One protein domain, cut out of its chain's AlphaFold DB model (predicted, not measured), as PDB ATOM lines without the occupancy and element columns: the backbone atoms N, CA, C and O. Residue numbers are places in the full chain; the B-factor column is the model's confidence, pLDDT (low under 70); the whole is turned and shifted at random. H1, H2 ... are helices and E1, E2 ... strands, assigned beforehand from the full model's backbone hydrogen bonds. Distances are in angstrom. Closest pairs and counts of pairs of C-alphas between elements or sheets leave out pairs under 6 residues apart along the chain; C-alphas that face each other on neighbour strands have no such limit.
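Overview. This is residues 99 to 121 and 157 to 246 of the 388 residues of the protein "LCCL domain protein" of Deltaproteobacteria bacterium ADurb.Bin207 (UniProt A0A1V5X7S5). Three small antiparallel sheets follow one another in a row: E3, E4 and E5 at one end, E6, E7 and E8 in the middle, and E9 with E10 at the other end, where H1 sits between these two strands along the chain. The short hairpin of E1 and E2, printed before a cut, is set off from this row, and residues 232 to 246, with no named element, fold back past E10 toward the H1 end. The printed part has 113 residues, with one named helix and ten named strands in the order E1 E2 E3 E4 E5 E6 E7 E8 E9 H1 E10. The class is mostly strand, though named elements hold 50 of the 113 residues, under half. The whole is loose, with a radius of gyration of the C-alphas of 18.1 A, and flat, spanning 55 by 34 by 17 A.

Along the chain. E1 is residues 107 to 109, 6.9 A, beginning at C-alpha 107 (-17.613, -47.104, -25.388), and E2 is residues 115 to 117, 6.6 A. After the cut come E3, residues 160 to 163, 10.3 A; E4, 166 to 170, 12.8 A; and E5, 176 to 181, 14.4 A. E6 is residues 185 to 187, 6.6 A; E7, 190 to 194, 12.0 A; E8, 200 to 202, 6.4 A; and E9, 206 to 210, 13.3 A. H1 is residues 218 to 223, 8.5 A, and E10, residues 225 to 231, 18.9 A, ends at C-alpha 231 (-53.671, -47.343, -16.857).

Arrangement. The hairpin E1 and E2 has N 108 and O 116 at 2.9 A, and both strands are apart from the other named elements. E3, E4 and E5 form a meander, each strand the antiparallel neighbour of the one before; N 168 and O 161 are 2.8 A apart, N 179 and O 167 2.7 A. This sheet is only just strongly twisted, its C-alphas up to 4.3 A off the best plane. The closest C-alphas of E3 and E6 are those of Cys 162 and Cys 186, 5.8 A. E6, E7 and E8 form a second meander, with N 187 and O 190 at 3.0 A and N 193 and O 201 at 2.8 A. The closest C-alphas of E7 and E10 are those of Cys 193 and Cys 230, 5.6 A. E9 and E10 are antiparallel at 142 degrees, with N 207 and O 228 at 2.8 A. In H1 every O i to N i+4 pair is within hydrogen-bond range; its closest C-alpha pair with E9 is Cys 221 and Phe 210, 7.0 A.

Size, cuts and confidence. The two farthest C-alphas, those of Asp 173 and Val 216, are 57.0 A apart. Residues 122 to 156 are not printed, and C-alphas 121 and 157 are 29.7 A apart across the cut. Of the links printed whole, none is long. Residues 245 to 246 pair parallel with 214 to 215. Mean pLDDT of the printed part is 86.1; residues 111 and 113 are under 70.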
ATOM      1  N   VAL A  99     -27.091 -47.586 -19.038       73.12
ATOM      2  CA  VAL A  99     -28.549 -47.492 -18.871       73.12
ATOM      3  C   VAL A  99     -29.048 -46.047 -18.762       73.12
ATOM      4  O   VAL A  99     -30.064 -45.707 -19.360       73.12
ATOM      5  N   SER A 100     -28.296 -45.163 -18.099       70.50
ATOM      6  CA  SER A 100     -28.641 -43.747 -17.909       70.50
ATOM      7  C   SER A 100     -28.619 -42.947 -19.218       70.50
ATOM      8  O   SER A 100     -29.258 -41.903 -19.319       70.50
ATOM      9  N   LYS A 101     -27.890 -43.430 -20.233       73.69
ATOM     10  CA  LYS A 101     -27.886 -42.879 -21.603       73.69
ATOM     11  C   LYS A 101     -28.691 -43.722 -22.585       73.69
ATOM     12  O   LYS A 101     -28.667 -43.445 -23.781       73.69
ATOM     13  N   GLY A 102     -29.376 -44.757 -22.099       73.31
ATOM     14  CA  GLY A 102     -30.030 -45.745 -22.945       73.31
ATOM     15  C   GLY A 102     -29.057 -46.515 -23.844       73.31
ATOM     16  O   GLY A 102     -29.497 -47.059 -24.850       73.31
ATOM     17  N   ALA A 103     -27.765 -46.563 -23.525       84.19
ATOM     18  CA  ALA A 103     -26.770 -47.342 -24.248       84.19
ATOM     19  C   ALA A 103     -26.812 -48.824 -23.844       84.19
ATOM     20  O   ALA A 103     -26.913 -49.159 -22.665       84.19
ATOM     21  N   GLU A 104     -26.718 -49.698 -24.840       87.12
ATOM     22  CA  GLU A 104     -26.720 -51.164 -24.719       87.12
ATOM     23  C   GLU A 104     -25.357 -51.777 -25.066       87.12
ATOM     24  O   GLU A 104     -25.106 -52.928 -24.727       87.12
ATOM     25  N   CYS A 105     -24.487 -51.019 -25.740       88.50
ATOM     26  CA  CYS A 105     -23.150 -51.441 -26.135       88.50
ATOM     27  C   CYS A 105     -22.229 -50.247 -26.374       88.50
ATOM     28  O   CYS A 105     -22.677 -49.100 -26.457       88.50
ATOM     29  N   GLY A 106     -20.948 -50.551 -26.566       89.44
ATOM     30  CA  GLY A 106     -19.952 -49.596 -27.029       89.44
ATOM     31  C   GLY A 106     -19.306 -48.799 -25.905       89.44
ATOM     32  O   GLY A 106     -19.620 -48.952 -24.726       89.44
ATOM     33  N   LEU A 107     -18.358 -47.957 -26.300       89.12
ATOM     34  CA  LEU A 107     -17.613 -47.104 -25.388       89.12
ATOM     35  C   LEU A 107     -18.297 -45.742 -25.287       89.12
ATOM     36  O   LEU A 107     -18.497 -45.076 -26.304       89.12
ATOM     37  N   LEU A 108     -18.629 -45.317 -24.072       85.94
ATOM     38  CA  LEU A 108     -19.146 -43.976 -23.814       85.94
ATOM     39  C   LEU A 108     -18.169 -43.200 -22.944       85.94
ATOM     40  O   LEU A 108     -17.467 -43.770 -22.113       85.94
ATOM     41  N   ASP A 109     -18.155 -41.885 -23.124       80.25
ATOM     42  CA  ASP A 109     -17.525 -40.993 -22.159       80.25
ATOM     43  C   ASP A 109     -18.284 -41.093 -20.831       80.25
ATOM     44  O   ASP A 109     -19.522 -41.072 -20.800       80.25
ATOM     45  N   ASP A 110     -17.542 -41.250 -19.741       75.12
ATOM     46  CA  ASP A 110     -18.123 -41.343 -18.402       75.12
ATOM     47  C   ASP A 110     -18.565 -39.982 -17.848       75.12
ATOM     48  O   ASP A 110     -19.140 -39.946 -16.766       75.12
ATOM     49  N   GLY A 111     -18.357 -38.886 -18.587       67.94
ATOM     50  CA  GLY A 111     -18.544 -37.505 -18.142       67.94
ATOM     51  C   GLY A 111     -17.313 -36.929 -17.438       67.94
ATOM     52  O   GLY A 111     -17.303 -35.744 -17.111       67.94
ATOM     53  N   CYS A 112     -16.282 -37.749 -17.212       70.38
ATOM     54  CA  CYS A 112     -15.102 -37.464 -16.391       70.38
ATOM     55  C   CYS A 112     -13.806 -37.342 -17.180       70.38
ATOM     56  O   CYS A 112     -12.740 -37.176 -16.580       70.38
ATOM     57  N   GLY A 113     -13.867 -37.511 -18.499       68.19
ATOM     58  CA  GLY A 113     -12.688 -37.771 -19.320       68.19
ATOM     59  C   GLY A 113     -12.162 -39.209 -19.209       68.19
ATOM     60  O   GLY A 113     -11.060 -39.490 -19.685       68.19
ATOM     61  N   GLY A 114     -12.920 -40.114 -18.583       70.94
ATOM     62  CA  GLY A 114     -12.744 -41.559 -18.664       70.94
ATOM     63  C   GLY A 114     -13.692 -42.185 -19.694       70.94
ATOM     64  O   GLY A 114     -14.440 -41.514 -20.403       70.94
ATOM     65  N   THR A 115     -13.637 -43.507 -19.830       79.12
ATOM     66  CA  THR A 115     -14.455 -44.244 -20.801       79.12
ATOM     67  C   THR A 115     -15.113 -45.429 -20.112       79.12
ATOM     68  O   THR A 115     -14.421 -46.255 -19.514       79.12
ATOM     69  N   ILE A 116     -16.440 -45.525 -20.198       82.88
ATOM     70  CA  ILE A 116     -17.198 -46.704 -19.771       82.88
ATOM     71  C   ILE A 116     -17.349 -47.660 -20.953       82.88
ATOM     72  O   ILE A 116     -17.601 -47.225 -22.075       82.88
ATOM     73  N   ASP A 117     -17.243 -48.958 -20.687       89.31
ATOM     74  CA  ASP A 117     -17.539 -50.007 -21.661       89.31
ATOM     75  C   ASP A 117     -18.913 -50.608 -21.356       89.31
ATOM     76  O   ASP A 117     -19.104 -51.283 -20.342       89.31
ATOM     77  N   CYS A 118     -19.881 -50.330 -22.229       85.62
ATOM     78  CA  CYS A 118     -21.238 -50.865 -22.152       85.62
ATOM     79  C   CYS A 118     -21.357 -52.297 -22.665       85.62
ATOM     80  O   CYS A 118     -22.459 -52.839 -22.716       85.62
ATOM     81  N   GLY A 119     -20.227 -52.916 -22.995       85.88
ATOM     82  CA  GLY A 119     -20.143 -54.264 -23.507       85.88
ATOM     83  C   GLY A 119     -20.248 -54.314 -25.024       85.88
ATOM     84  O   GLY A 119     -20.506 -53.328 -25.724       85.88
ATOM     85  N   LEU A 120     -20.030 -55.522 -25.533       86.94
ATOM     86  CA  LEU A 120     -20.255 -55.865 -26.928       86.94
ATOM     87  C   LEU A 120     -21.683 -56.363 -27.111       86.94
ATOM     88  O   LEU A 120     -22.293 -56.897 -26.181       86.94
ATOM     89  N   CYS A 121     -22.182 -56.248 -28.335       84.06
ATOM     90  CA  CYS A 121     -23.466 -56.827 -28.668       84.06
ATOM     91  C   CYS A 121     -23.430 -58.355 -28.634       84.06
ATOM     92  O   CYS A 121     -22.395 -58.962 -28.950       84.06
ATOM     93  N   ALA A 157     -48.627 -67.996 -37.076       87.56
ATOM     94  CA  ALA A 157     -49.876 -67.985 -36.323       87.56
ATOM     95  C   ALA A 157     -49.638 -67.698 -34.827       87.56
ATOM     96  O   ALA A 157     -48.995 -68.490 -34.137       87.56
ATOM     97  N   GLY A 158     -50.227 -66.614 -34.318       83.88
ATOM     98  CA  GLY A 158     -50.047 -66.158 -32.935       83.88
ATOM     99  C   GLY A 158     -48.998 -65.058 -32.746       83.88
ATOM    100  O   GLY A 158     -48.909 -64.518 -31.638       83.88
ATOM    101  N   ASP A 159     -48.267 -64.680 -33.797       86.62
ATOM    102  CA  ASP A 159     -47.395 -63.507 -33.775       86.62
ATOM    103  C   ASP A 159     -48.194 -62.231 -33.507       86.62
ATOM    104  O   ASP A 159     -49.357 -62.088 -33.902       86.62
ATOM    105  N   LYS A 160     -47.541 -61.284 -32.829       85.62
ATOM    106  CA  LYS A 160     -48.126 -60.010 -32.416       85.62
ATOM    107  C   LYS A 160     -47.248 -58.855 -32.855       85.62
ATOM    108  O   LYS A 160     -46.071 -58.792 -32.511       85.62
ATOM    109  N   ALA A 161     -47.849 -57.911 -33.561       84.69
ATOM    110  CA  ALA A 161     -47.180 -56.717 -34.052       84.69
ATOM    111  C   ALA A 161     -48.075 -55.489 -33.872       84.69
ATOM    112  O   ALA A 161     -49.191 -55.572 -33.353       84.69
ATOM    113  N   CYS A 162     -47.565 -54.337 -34.278       84.31
ATOM    114  CA  CYS A 162     -48.293 -53.081 -34.246       84.31
ATOM    115  C   CYS A 162     -48.220 -52.421 -35.614       84.31
ATOM    116  O   CYS A 162     -47.135 -52.297 -36.175       84.31
ATOM    117  N   ASP A 163     -49.362 -51.959 -36.109       85.62
ATOM    118  CA  ASP A 163     -49.436 -51.029 -37.230       85.62
ATOM    119  C   ASP A 163     -49.856 -49.664 -36.677       85.62
ATOM    120  O   ASP A 163     -51.027 -49.404 -36.378       85.62
ATOM    121  N   GLY A 164     -48.861 -48.827 -36.380       85.12
ATOM    122  CA  GLY A 164     -49.054 -47.625 -35.574       85.12
ATOM    123  C   GLY A 164     -49.613 -47.962 -34.185       85.12
ATOM    124  O   GLY A 164     -48.922 -48.545 -33.355       85.12
ATOM    125  N   LEU A 165     -50.868 -47.579 -33.927       85.62
ATOM    126  CA  LEU A 165     -51.577 -47.877 -32.674       85.62
ATOM    127  C   LEU A 165     -52.470 -49.115 -32.759       85.62
ATOM    128  O   LEU A 165     -53.034 -49.518 -31.742       85.62
ATOM    129  N   GLN A 166     -52.641 -49.714 -33.935       88.94
ATOM    130  CA  GLN A 166     -53.472 -50.900 -34.069       88.94
ATOM    131  C   GLN A 166     -52.675 -52.146 -33.685       88.94
ATOM    132  O   GLN A 166     -51.601 -52.398 -34.231       88.94
ATOM    133  N   ILE A 167     -53.215 -52.945 -32.761       86.50
ATOM    134  CA  ILE A 167     -52.682 -54.277 -32.474       86.50
ATOM    135  C   ILE A 167     -52.926 -55.155 -33.695       86.50
ATOM    136  O   ILE A 167     -54.053 -55.241 -34.181       86.50
ATOM    137  N   MET A 168     -51.892 -55.855 -34.134       87.88
ATOM    138  CA  MET A 168     -51.963 -56.847 -35.195       87.88
ATOM    139  C   MET A 168     -51.709 -58.226 -34.591       87.88
ATOM    140  O   MET A 168     -50.755 -58.407 -33.834       87.88
ATOM    141  N   GLU A 169     -52.558 -59.192 -34.926       90.12
ATOM    142  CA  GLU A 169     -52.363 -60.599 -34.570       90.12
ATOM    143  C   GLU A 169     -52.376 -61.441 -35.841       90.12
ATOM    144  O   GLU A 169     -53.232 -61.263 -36.718       90.12
ATOM    145  N   CYS A 170     -51.407 -62.337 -35.962       91.12
ATOM    146  CA  CYS A 170     -51.294 -63.180 -37.133       91.12
ATOM    147  C   CYS A 170     -52.244 -64.375 -37.049       91.12
ATOM    148  O   CYS A 170     -52.193 -65.181 -36.113       91.12
ATOM    149  N   ALA A 171     -53.112 -64.510 -38.049       88.44
ATOM    150  CA  ALA A 171     -54.003 -65.652 -38.163       88.44
ATOM    151  C   ALA A 171     -53.274 -66.892 -38.712       88.44
ATOM    152  O   ALA A 171     -52.210 -66.814 -39.316       88.44
ATOM    153  N   ALA A 172     -53.893 -68.065 -38.552       89.00
ATOM    154  CA  ALA A 172     -53.340 -69.339 -39.024       89.00
ATOM    155  C   ALA A 172     -53.163 -69.438 -40.553       89.00
ATOM    156  O   ALA A 172     -52.503 -70.355 -41.031       89.00
ATOM    157  N   ASP A 173     -53.760 -68.521 -41.318       88.62
ATOM    158  CA  ASP A 173     -53.582 -68.395 -42.768       88.62
ATOM    159  C   ASP A 173     -52.342 -67.563 -43.154       88.62
ATOM    160  O   ASP A 173     -52.133 -67.307 -44.340       88.62
ATOM    161  N   GLY A 174     -51.531 -67.149 -42.172       84.19
ATOM    162  CA  GLY A 174     -50.329 -66.337 -42.367       84.19
ATOM    163  C   GLY A 174     -50.621 -64.866 -42.652       84.19
ATOM    164  O   GLY A 174     -49.733 -64.157 -43.116       84.19
ATOM    165  N   SER A 175     -51.860 -64.406 -42.424       87.19
ATOM    166  CA  SER A 175     -52.252 -63.013 -42.639       87.19
ATOM    167  C   SER A 175     -52.432 -62.252 -41.328       87.19
ATOM    168  O   SER A 175     -53.074 -62.727 -40.385       87.19
ATOM    169  N   TRP A 176     -51.931 -61.019 -41.295       85.94
ATOM    170  CA  TRP A 176     -52.181 -60.092 -40.199       85.94
ATOM    171  C   TRP A 176     -53.653 -59.687 -40.143       85.94
ATOM    172  O   TRP A 176     -54.236 -59.213 -41.126       85.94
ATOM    173  N   LYS A 177     -54.265 -59.834 -38.969       90.06
ATOM    174  CA  LYS A 177     -55.597 -59.306 -38.677       90.06
ATOM    175  C   LYS A 177     -55.466 -58.130 -37.719       90.06
ATOM    176  O   LYS A 177     -54.889 -58.251 -36.642       90.06
ATOM    177  N   GLY A 178     -56.032 -56.995 -38.124       87.12
ATOM    178  CA  GLY A 178     -56.142 -55.821 -37.269       87.12
ATOM    179  C   GLY A 178     -57.114 -56.074 -36.122       87.12
ATOM    180  O   GLY A 178     -58.275 -56.426 -36.340       87.12
ATOM    181  N   GLY A 179     -56.619 -55.901 -34.905       84.50
ATOM    182  CA  GLY A 179     -57.349 -56.032 -33.658       84.50
ATOM    183  C   GLY A 179     -57.740 -54.676 -33.074       84.50
ATOM    184  O   GLY A 179     -58.092 -53.732 -33.791       84.50
ATOM    185  N   ALA A 180     -57.710 -54.604 -31.743       85.62
ATOM    186  CA  ALA A 180     -58.019 -53.395 -30.991       85.62
ATOM    187  C   ALA A 180     -56.980 -52.286 -31.229       85.62
ATOM    188  O   ALA A 180     -55.818 -52.549 -31.534       85.62
ATOM    189  N   TRP A 181     -57.412 -51.038 -31.054       87.38
ATOM    190  CA  TRP A 181     -56.554 -49.859 -31.135       87.38
ATOM    191  C   TRP A 181     -56.081 -49.454 -29.741       87.38
ATOM    192  O   TRP A 181     -56.884 -49.374 -28.809       87.38
ATOM    193  N   CYS A 182     -54.790 -49.176 -29.614       83.50
ATOM    194  CA  CYS A 182     -54.191 -48.614 -28.415       83.50
ATOM    195  C   CYS A 182     -54.463 -47.113 -28.325       83.50
ATOM    196  O   CYS A 182     -54.567 -46.423 -29.337       83.50
ATOM    197  N   SER A 183     -54.577 -46.609 -27.098       80.19
ATOM    198  CA  SER A 183     -54.782 -45.183 -26.835       80.19
ATOM    199  C   SER A 183     -53.519 -44.360 -27.080       80.19
ATOM    200  O   SER A 183     -53.611 -43.294 -27.679       80.19
ATOM    201  N   GLU A 184     -52.359 -44.868 -26.651       80.06
ATOM    202  CA  GLU A 184     -51.120 -44.078 -26.585       80.06
ATOM    203  C   GLU A 184     -49.942 -44.736 -27.316       80.06
ATOM    204  O   GLU A 184     -49.279 -44.096 -28.129       80.06
ATOM    205  N   ALA A 185     -49.671 -46.019 -27.045       83.56
ATOM    206  CA  ALA A 185     -48.586 -46.761 -27.678       83.56
ATOM    207  C   ALA A 185     -48.943 -48.235 -27.876       83.56
ATOM    208  O   ALA A 185     -49.627 -48.843 -27.047       83.56
ATOM    209  N   CYS A 186     -48.425 -48.806 -28.961       83.00
ATOM    210  CA  CYS A 186     -48.445 -50.232 -29.249       83.00
ATOM    211  C   CYS A 186     -46.998 -50.689 -29.468       83.00
ATOM    212  O   CYS A 186     -46.299 -50.134 -30.315       83.00
ATOM    213  N   VAL A 187     -46.546 -51.695 -28.714       77.38
ATOM    214  CA  VAL A 187     -45.249 -52.357 -28.933       77.38
ATOM    215  C   VAL A 187     -45.460 -53.865 -28.887       77.38
ATOM    216  O   VAL A 187     -46.064 -54.369 -27.942       77.38
ATOM    217  N   ASN A 188     -44.990 -54.580 -29.912       74.75
ATOM    218  CA  ASN A 188     -45.109 -56.041 -30.045       74.75
ATOM    219  C   ASN A 188     -46.552 -56.560 -29.856       74.75
ATOM    220  O   ASN A 188     -46.798 -57.548 -29.167       74.75
ATOM    221  N   GLY A 189     -47.522 -55.829 -30.417       77.00
ATOM    222  CA  GLY A 189     -48.961 -56.104 -30.335       77.00
ATOM    223  C   GLY A 189     -49.556 -56.034 -28.930       77.00
ATOM    224  O   GLY A 189     -50.546 -56.707 -28.637       77.00
ATOM    225  N   ILE A 190     -48.964 -55.222 -28.051       81.75
ATOM    226  CA  ILE A 190     -49.474 -54.943 -26.708       81.75
ATOM    227  C   ILE A 190     -49.628 -53.431 -26.535       81.75
ATOM    228  O   ILE A 190     -48.702 -52.666 -26.807       81.75
ATOM    229  N   CYS A 191     -50.796 -53.006 -26.046       85.31
ATOM    230  CA  CYS A 191     -51.004 -51.620 -25.645       85.31
ATOM    231  C   CYS A 191     -50.255 -51.309 -24.353       85.31
ATOM    232  O   CYS A 191     -50.259 -52.103 -23.407       85.31
ATOM    233  N   GLY A 192     -49.652 -50.130 -24.297       89.12
ATOM    234  CA  GLY A 192     -48.926 -49.693 -23.120       89.12
ATOM    235  C   GLY A 192     -48.719 -48.191 -23.068       89.12
ATOM    236  O   GLY A 192     -49.224 -47.432 -23.895       89.12
ATOM    237  N   CYS A 193     -47.951 -47.786 -22.069       89.94
ATOM    238  CA  CYS A 193     -47.611 -46.407 -21.785       89.94
ATOM    239  C   CYS A 193     -46.145 -46.165 -22.130       89.94
ATOM    240  O   CYS A 193     -45.280 -46.942 -21.719       89.94
ATOM    241  N   VAL A 194     -45.849 -45.069 -22.828       85.62
ATOM    242  CA  VAL A 194     -44.463 -44.650 -23.069       85.62
ATOM    243  C   VAL A 194     -43.843 -44.169 -21.758       85.62
ATOM    244  O   VAL A 194     -44.425 -43.350 -21.042       85.62
ATOM    245  N   LEU A 195     -42.661 -44.687 -21.428       87.94
ATOM    246  CA  LEU A 195     -41.913 -44.271 -20.244       87.94
ATOM    247  C   LEU A 195     -41.086 -43.010 -20.561       87.94
ATOM    248  O   LEU A 195     -40.431 -42.973 -21.606       87.94
ATOM    249  N   PRO A 196     -41.038 -41.995 -19.673       88.44
ATOM    250  CA  PRO A 196     -40.248 -40.776 -19.901       88.44
ATOM    251  C   PRO A 196     -38.747 -41.015 -20.094       88.44
ATOM    252  O   PRO A 196     -38.086 -40.263 -20.802       88.44
ATOM    253  N   TRP A 197     -38.218 -42.076 -19.486       86.44
ATOM    254  CA  TRP A 197     -36.821 -42.506 -19.592       86.44
ATOM    255  C   TRP A 197     -36.591 -43.557 -20.695       86.44
ATOM    256  O   TRP A 197     -35.519 -44.152 -20.770       86.44
ATOM    257  N   GLY A 198     -37.587 -43.781 -21.558       84.25
ATOM    258  CA  GLY A 198     -37.520 -44.700 -22.694       84.25
ATOM    259  C   GLY A 198     -38.135 -46.077 -22.432       84.25
ATOM    260  O   GLY A 198     -38.129 -46.595 -21.316       84.25
ATOM    261  N   GLY A 199     -38.665 -46.680 -23.499       82.38
ATOM    262  CA  GLY A 199     -39.381 -47.958 -23.461       82.38
ATOM    263  C   GLY A 199     -40.896 -47.806 -23.292       82.38
ATOM    264  O   GLY A 199     -41.429 -46.697 -23.212       82.38
ATOM    265  N   VAL A 200     -41.598 -48.942 -23.262       83.94
ATOM    266  CA  VAL A 200     -43.058 -49.010 -23.109       83.94
ATOM    267  C   VAL A 200     -43.412 -49.986 -21.996       83.94
ATOM    268  O   VAL A 200     -42.925 -51.115 -21.972       83.94
ATOM    269  N   LEU A 201     -44.261 -49.541 -21.072       88.19
ATOM    270  CA  LEU A 201     -44.803 -50.356 -19.989       88.19
ATOM    271  C   LEU A 201     -46.169 -50.913 -20.414       88.19
ATOM    272  O   LEU A 201     -47.061 -50.109 -20.689       88.19
ATOM    273  N   PRO A 202     -46.363 -52.244 -20.470       88.62
ATOM    274  CA  PRO A 202     -47.649 -52.832 -20.835       88.62
ATOM    275  C   PRO A 202     -48.799 -52.384 -19.929       88.62
ATOM    276  O   PRO A 202     -48.607 -52.121 -18.740       88.62
ATOM    277  N   GLU A 203     -50.009 -52.350 -20.481       86.12
ATOM    278  CA  GLU A 203     -51.229 -52.019 -19.743       86.12
ATOM    279  C   GLU A 203     -51.386 -52.872 -18.467       86.12
ATOM    280  O   GLU A 203     -51.190 -54.091 -18.474       86.12
ATOM    281  N   GLY A 204     -51.721 -52.223 -17.349       87.62
ATOM    282  CA  GLY A 204     -51.871 -52.854 -16.036       87.62
ATOM    283  C   GLY A 204     -50.561 -53.220 -15.327       87.62
ATOM    284  O   GLY A 204     -50.603 -53.593 -14.154       87.62
ATOM    285  N   GLN A 205     -49.402 -53.104 -15.987       92.62
ATOM    286  CA  GLN A 205     -48.102 -53.314 -15.350       92.62
ATOM    287  C   GLN A 205     -47.649 -52.081 -14.576       92.62
ATOM    288  O   GLN A 205     -48.097 -50.954 -14.810       92.62
ATOM    289  N   SER A 206     -46.724 -52.314 -13.649       94.81
ATOM    290  CA  SER A 206     -46.114 -51.275 -12.833       94.81
ATOM    291  C   SER A 206     -44.599 -51.295 -12.943       94.81
ATOM    292  O   SER A 206     -44.007 -52.369 -13.008       94.81
ATOM    293  N   THR A 207     -43.983 -50.124 -12.858       95.69
ATOM    294  CA  THR A 207     -42.535 -49.955 -12.744       95.69
ATOM    295  C   THR A 207     -42.208 -48.980 -11.617       95.69
ATOM    296  O   THR A 207     -43.037 -48.141 -11.257       95.69
ATOM    297  N   THR A 208     -41.008 -49.072 -11.057       96.31
ATOM    298  CA  THR A 208     -40.505 -48.079 -10.103       96.31
ATOM    299  C   THR A 208     -39.917 -46.901 -10.873       96.31
ATOM    300  O   THR A 208     -39.212 -47.090 -11.860       96.31
ATOM    301  N   ALA A 209     -40.230 -45.689 -10.430       96.19
ATOM    302  CA  ALA A 209     -39.694 -44.444 -10.956       96.19
ATOM    303  C   ALA A 209     -39.136 -43.596  -9.815       96.19
ATOM    304  O   ALA A 209     -39.599 -43.714  -8.681       96.19
ATOM    305  N   PHE A 210     -38.204 -42.706 -10.122       95.69
ATOM    306  CA  PHE A 210     -37.471 -41.911  -9.145       95.69
ATOM    307  C   PHE A 210     -37.635 -40.417  -9.411       95.69
ATOM    308  O   PHE A 210     -37.738 -39.979 -10.563       95.69
ATOM    309  N   GLU A 211     -37.725 -39.645  -8.331       95.50
ATOM    310  CA  GLU A 211     -37.867 -38.185  -8.374       95.50
ATOM    311  C   GLU A 211     -36.602 -37.519  -8.914       95.50
ATOM    312  O   GLU A 211     -36.683 -36.574  -9.696       95.50
ATOM    313  N   HIS A 212     -35.451 -38.078  -8.541       89.19
ATOM    314  CA  HIS A 212     -34.118 -37.670  -8.952       89.19
ATOM    315  C   HIS A 212     -33.411 -38.841  -9.648       89.19
ATOM    316  O   HIS A 212     -33.666 -40.006  -9.342       89.19
ATOM    317  N   ASP A 213     -32.531 -38.531 -10.597       86.75
ATOM    318  CA  ASP A 213     -31.685 -39.502 -11.299       86.75
ATOM    319  C   ASP A 213     -30.450 -39.909 -10.481       86.75
ATOM    320  O   ASP A 213     -29.770 -40.883 -10.815       86.75
ATOM    321  N   SER A 214     -30.173 -39.193  -9.388       84.56
ATOM    322  CA  SER A 214     -29.132 -39.530  -8.423       84.56
ATOM    323  C   SER A 214     -29.438 -39.039  -7.007       84.56
ATOM    324  O   SER A 214     -30.090 -38.015  -6.820       84.56
ATOM    325  N   GLU A 215     -28.951 -39.777  -6.005       85.50
ATOM    326  CA  GLU A 215     -29.098 -39.464  -4.575       85.50
ATOM    327  C   GLU A 215     -27.859 -39.882  -3.781       85.50
ATOM    328  O   GLU A 215     -27.103 -40.759  -4.196       85.50
ATOM    329  N   VAL A 216     -27.666 -39.317  -2.587       76.44
ATOM    330  CA  VAL A 216     -26.467 -39.605  -1.775       76.44
ATOM    331  C   VAL A 216     -26.463 -40.979  -1.094       76.44
ATOM    332  O   VAL A 216     -25.416 -41.455  -0.652       76.44
ATOM    333  N   SER A 217     -27.612 -41.656  -1.011       73.50
ATOM    334  CA  SER A 217     -27.699 -42.999  -0.430       73.50
ATOM    335  C   SER A 217     -28.802 -43.856  -1.065       73.50
ATOM    336  O   SER A 217     -29.736 -43.313  -1.665       73.50
ATOM    337  N   PRO A 218     -28.748 -45.196  -0.922       79.56
ATOM    338  CA  PRO A 218     -29.786 -46.084  -1.433       79.56
ATOM    339  C   PRO A 218     -31.105 -45.888  -0.685       79.56
ATOM    340  O   PRO A 218     -32.174 -46.040  -1.271       79.56
ATOM    341  N   GLU A 219     -31.044 -45.522   0.600       84.88
ATOM    342  CA  GLU A 219     -32.227 -45.201   1.397       84.88
ATOM    343  C   GLU A 219     -32.928 -43.961   0.851       84.88
ATOM    344  O   GLU A 219     -34.152 -43.953   0.787       84.88
ATOM    345  N   LEU A 220     -32.175 -42.950   0.411       86.56
ATOM    346  CA  LEU A 220     -32.733 -41.761  -0.230       86.56
ATOM    347  C   LEU A 220     -33.318 -42.077  -1.608       86.56
ATOM    348  O   LEU A 220     -34.473 -41.729  -1.836       86.56
ATOM    349  N   CYS A 221     -32.624 -42.834  -2.471       89.69
ATOM    350  CA  CYS A 221     -33.222 -43.315  -3.728       89.69
ATOM    351  C   CYS A 221     -34.540 -44.068  -3.474       89.69
ATOM    352  O   CYS A 221     -35.531 -43.849  -4.167       89.69
ATOM    353  N   ALA A 222     -34.582 -44.941  -2.461       90.81
ATOM    354  CA  ALA A 222     -35.797 -45.662  -2.095       90.81
ATOM    355  C   ALA A 222     -36.891 -44.721  -1.563       90.81
ATOM    356  O   ALA A 222     -38.064 -44.889  -1.901       90.81
ATOM    357  N   HIS A 223     -36.521 -43.720  -0.761       93.88
ATOM    358  CA  HIS A 223     -37.455 -42.750  -0.190       93.88
ATOM    359  C   HIS A 223     -38.034 -41.787  -1.240       93.88
ATOM    360  O   HIS A 223     -39.180 -41.358  -1.098       93.88
ATOM    361  N   HIS A 224     -37.273 -41.502  -2.300       93.69
ATOM    362  CA  HIS A 224     -37.657 -40.696  -3.463       93.69
ATOM    363  C   HIS A 224     -38.076 -41.560  -4.663       93.69
ATOM    364  O   HIS A 224     -37.983 -41.141  -5.820       93.69
ATOM    365  N   SER A 225     -38.568 -42.772  -4.395       95.25
ATOM    366  CA  SER A 225     -39.152 -43.649  -5.406       95.25
ATOM    367  C   SER A 225     -40.680 -43.656  -5.335       95.25
ATOM    368  O   SER A 225     -41.285 -43.503  -4.275       95.25
ATOM    369  N   GLN A 226     -41.320 -43.862  -6.482       97.06
ATOM    370  CA  GLN A 226     -42.753 -44.108  -6.587       97.06
ATOM    371  C   GLN A 226     -43.017 -45.268  -7.551       97.06
ATOM    372  O   GLN A 226     -42.314 -45.444  -8.547       97.06
ATOM    373  N   GLN A 227     -44.086 -46.023  -7.319       96.62
ATOM    374  CA  GLN A 227     -44.563 -47.017  -8.277       96.62
ATOM    375  C   GLN A 227     -45.480 -46.341  -9.308       96.62
ATOM    376  O   GLN A 227     -46.515 -45.774  -8.954       96.62
ATOM    377  N   ARG A 228     -45.108 -46.399 -10.589       95.19
ATOM    378  CA  ARG A 228     -45.913 -45.913 -11.719       95.19
ATOM    379  C   ARG A 228     -46.598 -47.090 -12.395       95.19
ATOM    380  O   ARG A 228     -45.967 -48.114 -12.629       95.19
ATOM    381  N   ILE A 229     -47.880 -46.950 -12.702       94.88
ATOM    382  CA  ILE A 229     -48.726 -47.997 -13.287       94.88
ATOM    383  C   ILE A 229     -49.230 -47.495 -14.633       94.88
ATOM    384  O   ILE A 229     -49.622 -46.335 -14.743       94.88
ATOM    385  N   CYS A 230     -49.229 -48.353 -15.646       93.25
ATOM    386  CA  CYS A 230     -49.886 -48.036 -16.905       93.25
ATOM    387  C   CYS A 230     -51.391 -48.308 -16.795       93.25
ATOM    388  O   CYS A 230     -51.790 -49.447 -16.549       93.25
ATOM    389  N   GLN A 231     -52.212 -47.262 -16.924       90.56
ATOM    390  CA  GLN A 231     -53.671 -47.343 -16.857       90.56
ATOM    391  C   GLN A 231     -54.303 -46.637 -18.057       90.56
ATOM    392  O   GLN A 231     -54.265 -45.415 -18.181       90.56
ATOM    393  N   SER A 232     -54.933 -47.420 -18.923       84.25
ATOM    394  CA  SER A 232     -55.574 -46.995 -20.168       84.25
ATOM    395  C   SER A 232     -54.637 -46.207 -21.091       84.25
ATOM    396  O   SER A 232     -55.048 -45.229 -21.717       84.25
ATOM    397  N   GLY A 233     -53.368 -46.620 -21.171       80.88
ATOM    398  CA  GLY A 233     -52.316 -45.913 -21.918       80.88
ATOM    399  C   GLY A 233     -51.750 -44.665 -21.228       80.88
ATOM    400  O   GLY A 233     -50.836 -44.045 -21.762       80.88
ATOM    401  N   VAL A 234     -52.213 -44.331 -20.017       86.81
ATOM    402  CA  VAL A 234     -51.673 -43.229 -19.208       86.81
ATOM    403  C   VAL A 234     -50.827 -43.768 -18.054       86.81
ATOM    404  O   VAL A 234     -51.286 -44.566 -17.238       86.81
ATOM    405  N   LEU A 235     -49.579 -43.307 -17.954       92.88
ATOM    406  CA  LEU A 235     -48.666 -43.688 -16.875       92.88
ATOM    407  C   LEU A 235     -48.931 -42.850 -15.615       92.88
ATOM    408  O   LEU A 235     -48.715 -41.636 -15.620       92.88
ATOM    409  N   THR A 236     -49.349 -43.485 -14.519       95.06
ATOM    410  CA  THR A 236     -49.641 -42.789 -13.253       95.06
ATOM    411  C   THR A 236     -48.399 -42.133 -12.643       95.06
ATOM    412  O   THR A 236     -47.271 -42.555 -12.894       95.06
ATOM    413  N   GLY A 237     -48.597 -41.104 -11.813       94.50
ATOM    414  CA  GLY A 237     -47.519 -40.383 -11.124       94.50
ATOM    415  C   GLY A 237     -46.686 -39.475 -12.043       94.50
ATOM    416  O   GLY A 237     -46.932 -39.395 -13.243       94.50
ATOM    417  N   THR A 238     -45.697 -38.776 -11.477       94.75
ATOM    418  CA  THR A 238     -44.935 -37.722 -12.184       94.75
ATOM    419  C   THR A 238     -43.422 -37.932 -12.250       94.75
ATOM    420  O   THR A 238     -42.762 -37.231 -13.010       94.75
ATOM    421  N   TYR A 239     -42.863 -38.881 -11.496       95.75
ATOM    422  CA  TYR A 239     -41.415 -39.059 -11.363       95.75
ATOM    423  C   TYR A 239     -40.780 -39.457 -12.702       95.75
ATOM    424  O   TYR A 239     -41.237 -40.441 -13.301       95.75
ATOM    425  N   PRO A 240     -39.802 -38.686 -13.212       93.75
ATOM    426  CA  PRO A 240     -39.390 -38.760 -14.609       93.75
ATOM    427  C   PRO A 240     -38.207 -39.700 -14.867       93.75
ATOM    428  O   PRO A 240     -37.833 -39.846 -16.029       93.75
ATOM    429  N   TYR A 241     -37.637 -40.340 -13.841       93.12
ATOM    430  CA  TYR A 241     -36.445 -41.181 -13.982       93.12
ATOM    431  C   TYR A 241     -36.749 -42.658 -13.724       93.12
ATOM    432  O   TYR A 241     -37.499 -42.994 -12.810       93.12
ATOM    433  N   GLY A 242     -36.178 -43.546 -14.543       91.94
ATOM    434  CA  GLY A 242     -36.352 -45.001 -14.427       91.94
ATOM    435  C   GLY A 242     -35.305 -45.699 -13.572       91.94
ATOM    436  O   GLY A 242     -35.436 -46.885 -13.290       91.94
ATOM    437  N   ASP A 243     -34.271 -44.963 -13.178       88.56
ATOM    438  CA  ASP A 243     -33.185 -45.423 -12.326       88.56
ATOM    439  C   ASP A 243     -32.739 -44.259 -11.427       88.56
ATOM    440  O   ASP A 243     -32.968 -43.095 -11.766       88.56
ATOM    441  N   CYS A 244     -32.119 -44.580 -10.294       88.19
ATOM    442  CA  CYS A 244     -31.535 -43.617  -9.364       88.19
ATOM    443  C   CYS A 244     -30.132 -44.086  -8.990       88.19
ATOM    444  O   CYS A 244     -29.945 -45.136  -8.367       88.19
ATOM    445  N   VAL A 245     -29.128 -43.310  -9.395       83.69
ATOM    446  CA  VAL A 245     -27.725 -43.642  -9.157       83.69
ATOM    447  C   VAL A 245     -27.291 -43.115  -7.795       83.69
ATOM    448  O   VAL A 245     -27.444 -41.940  -7.479       83.69
ATOM    449  N   GLN A 246     -26.679 -43.979  -6.990       77.31
ATOM    450  CA  GLN A 246     -26.064 -43.539  -5.748       77.31
ATOM    451  C   GLN A 246     -24.807 -42.702  -6.019       77.31
ATOM    452  O   GLN A 246     -23.872 -43.176  -6.671       77.31
TER     453      GLN A 246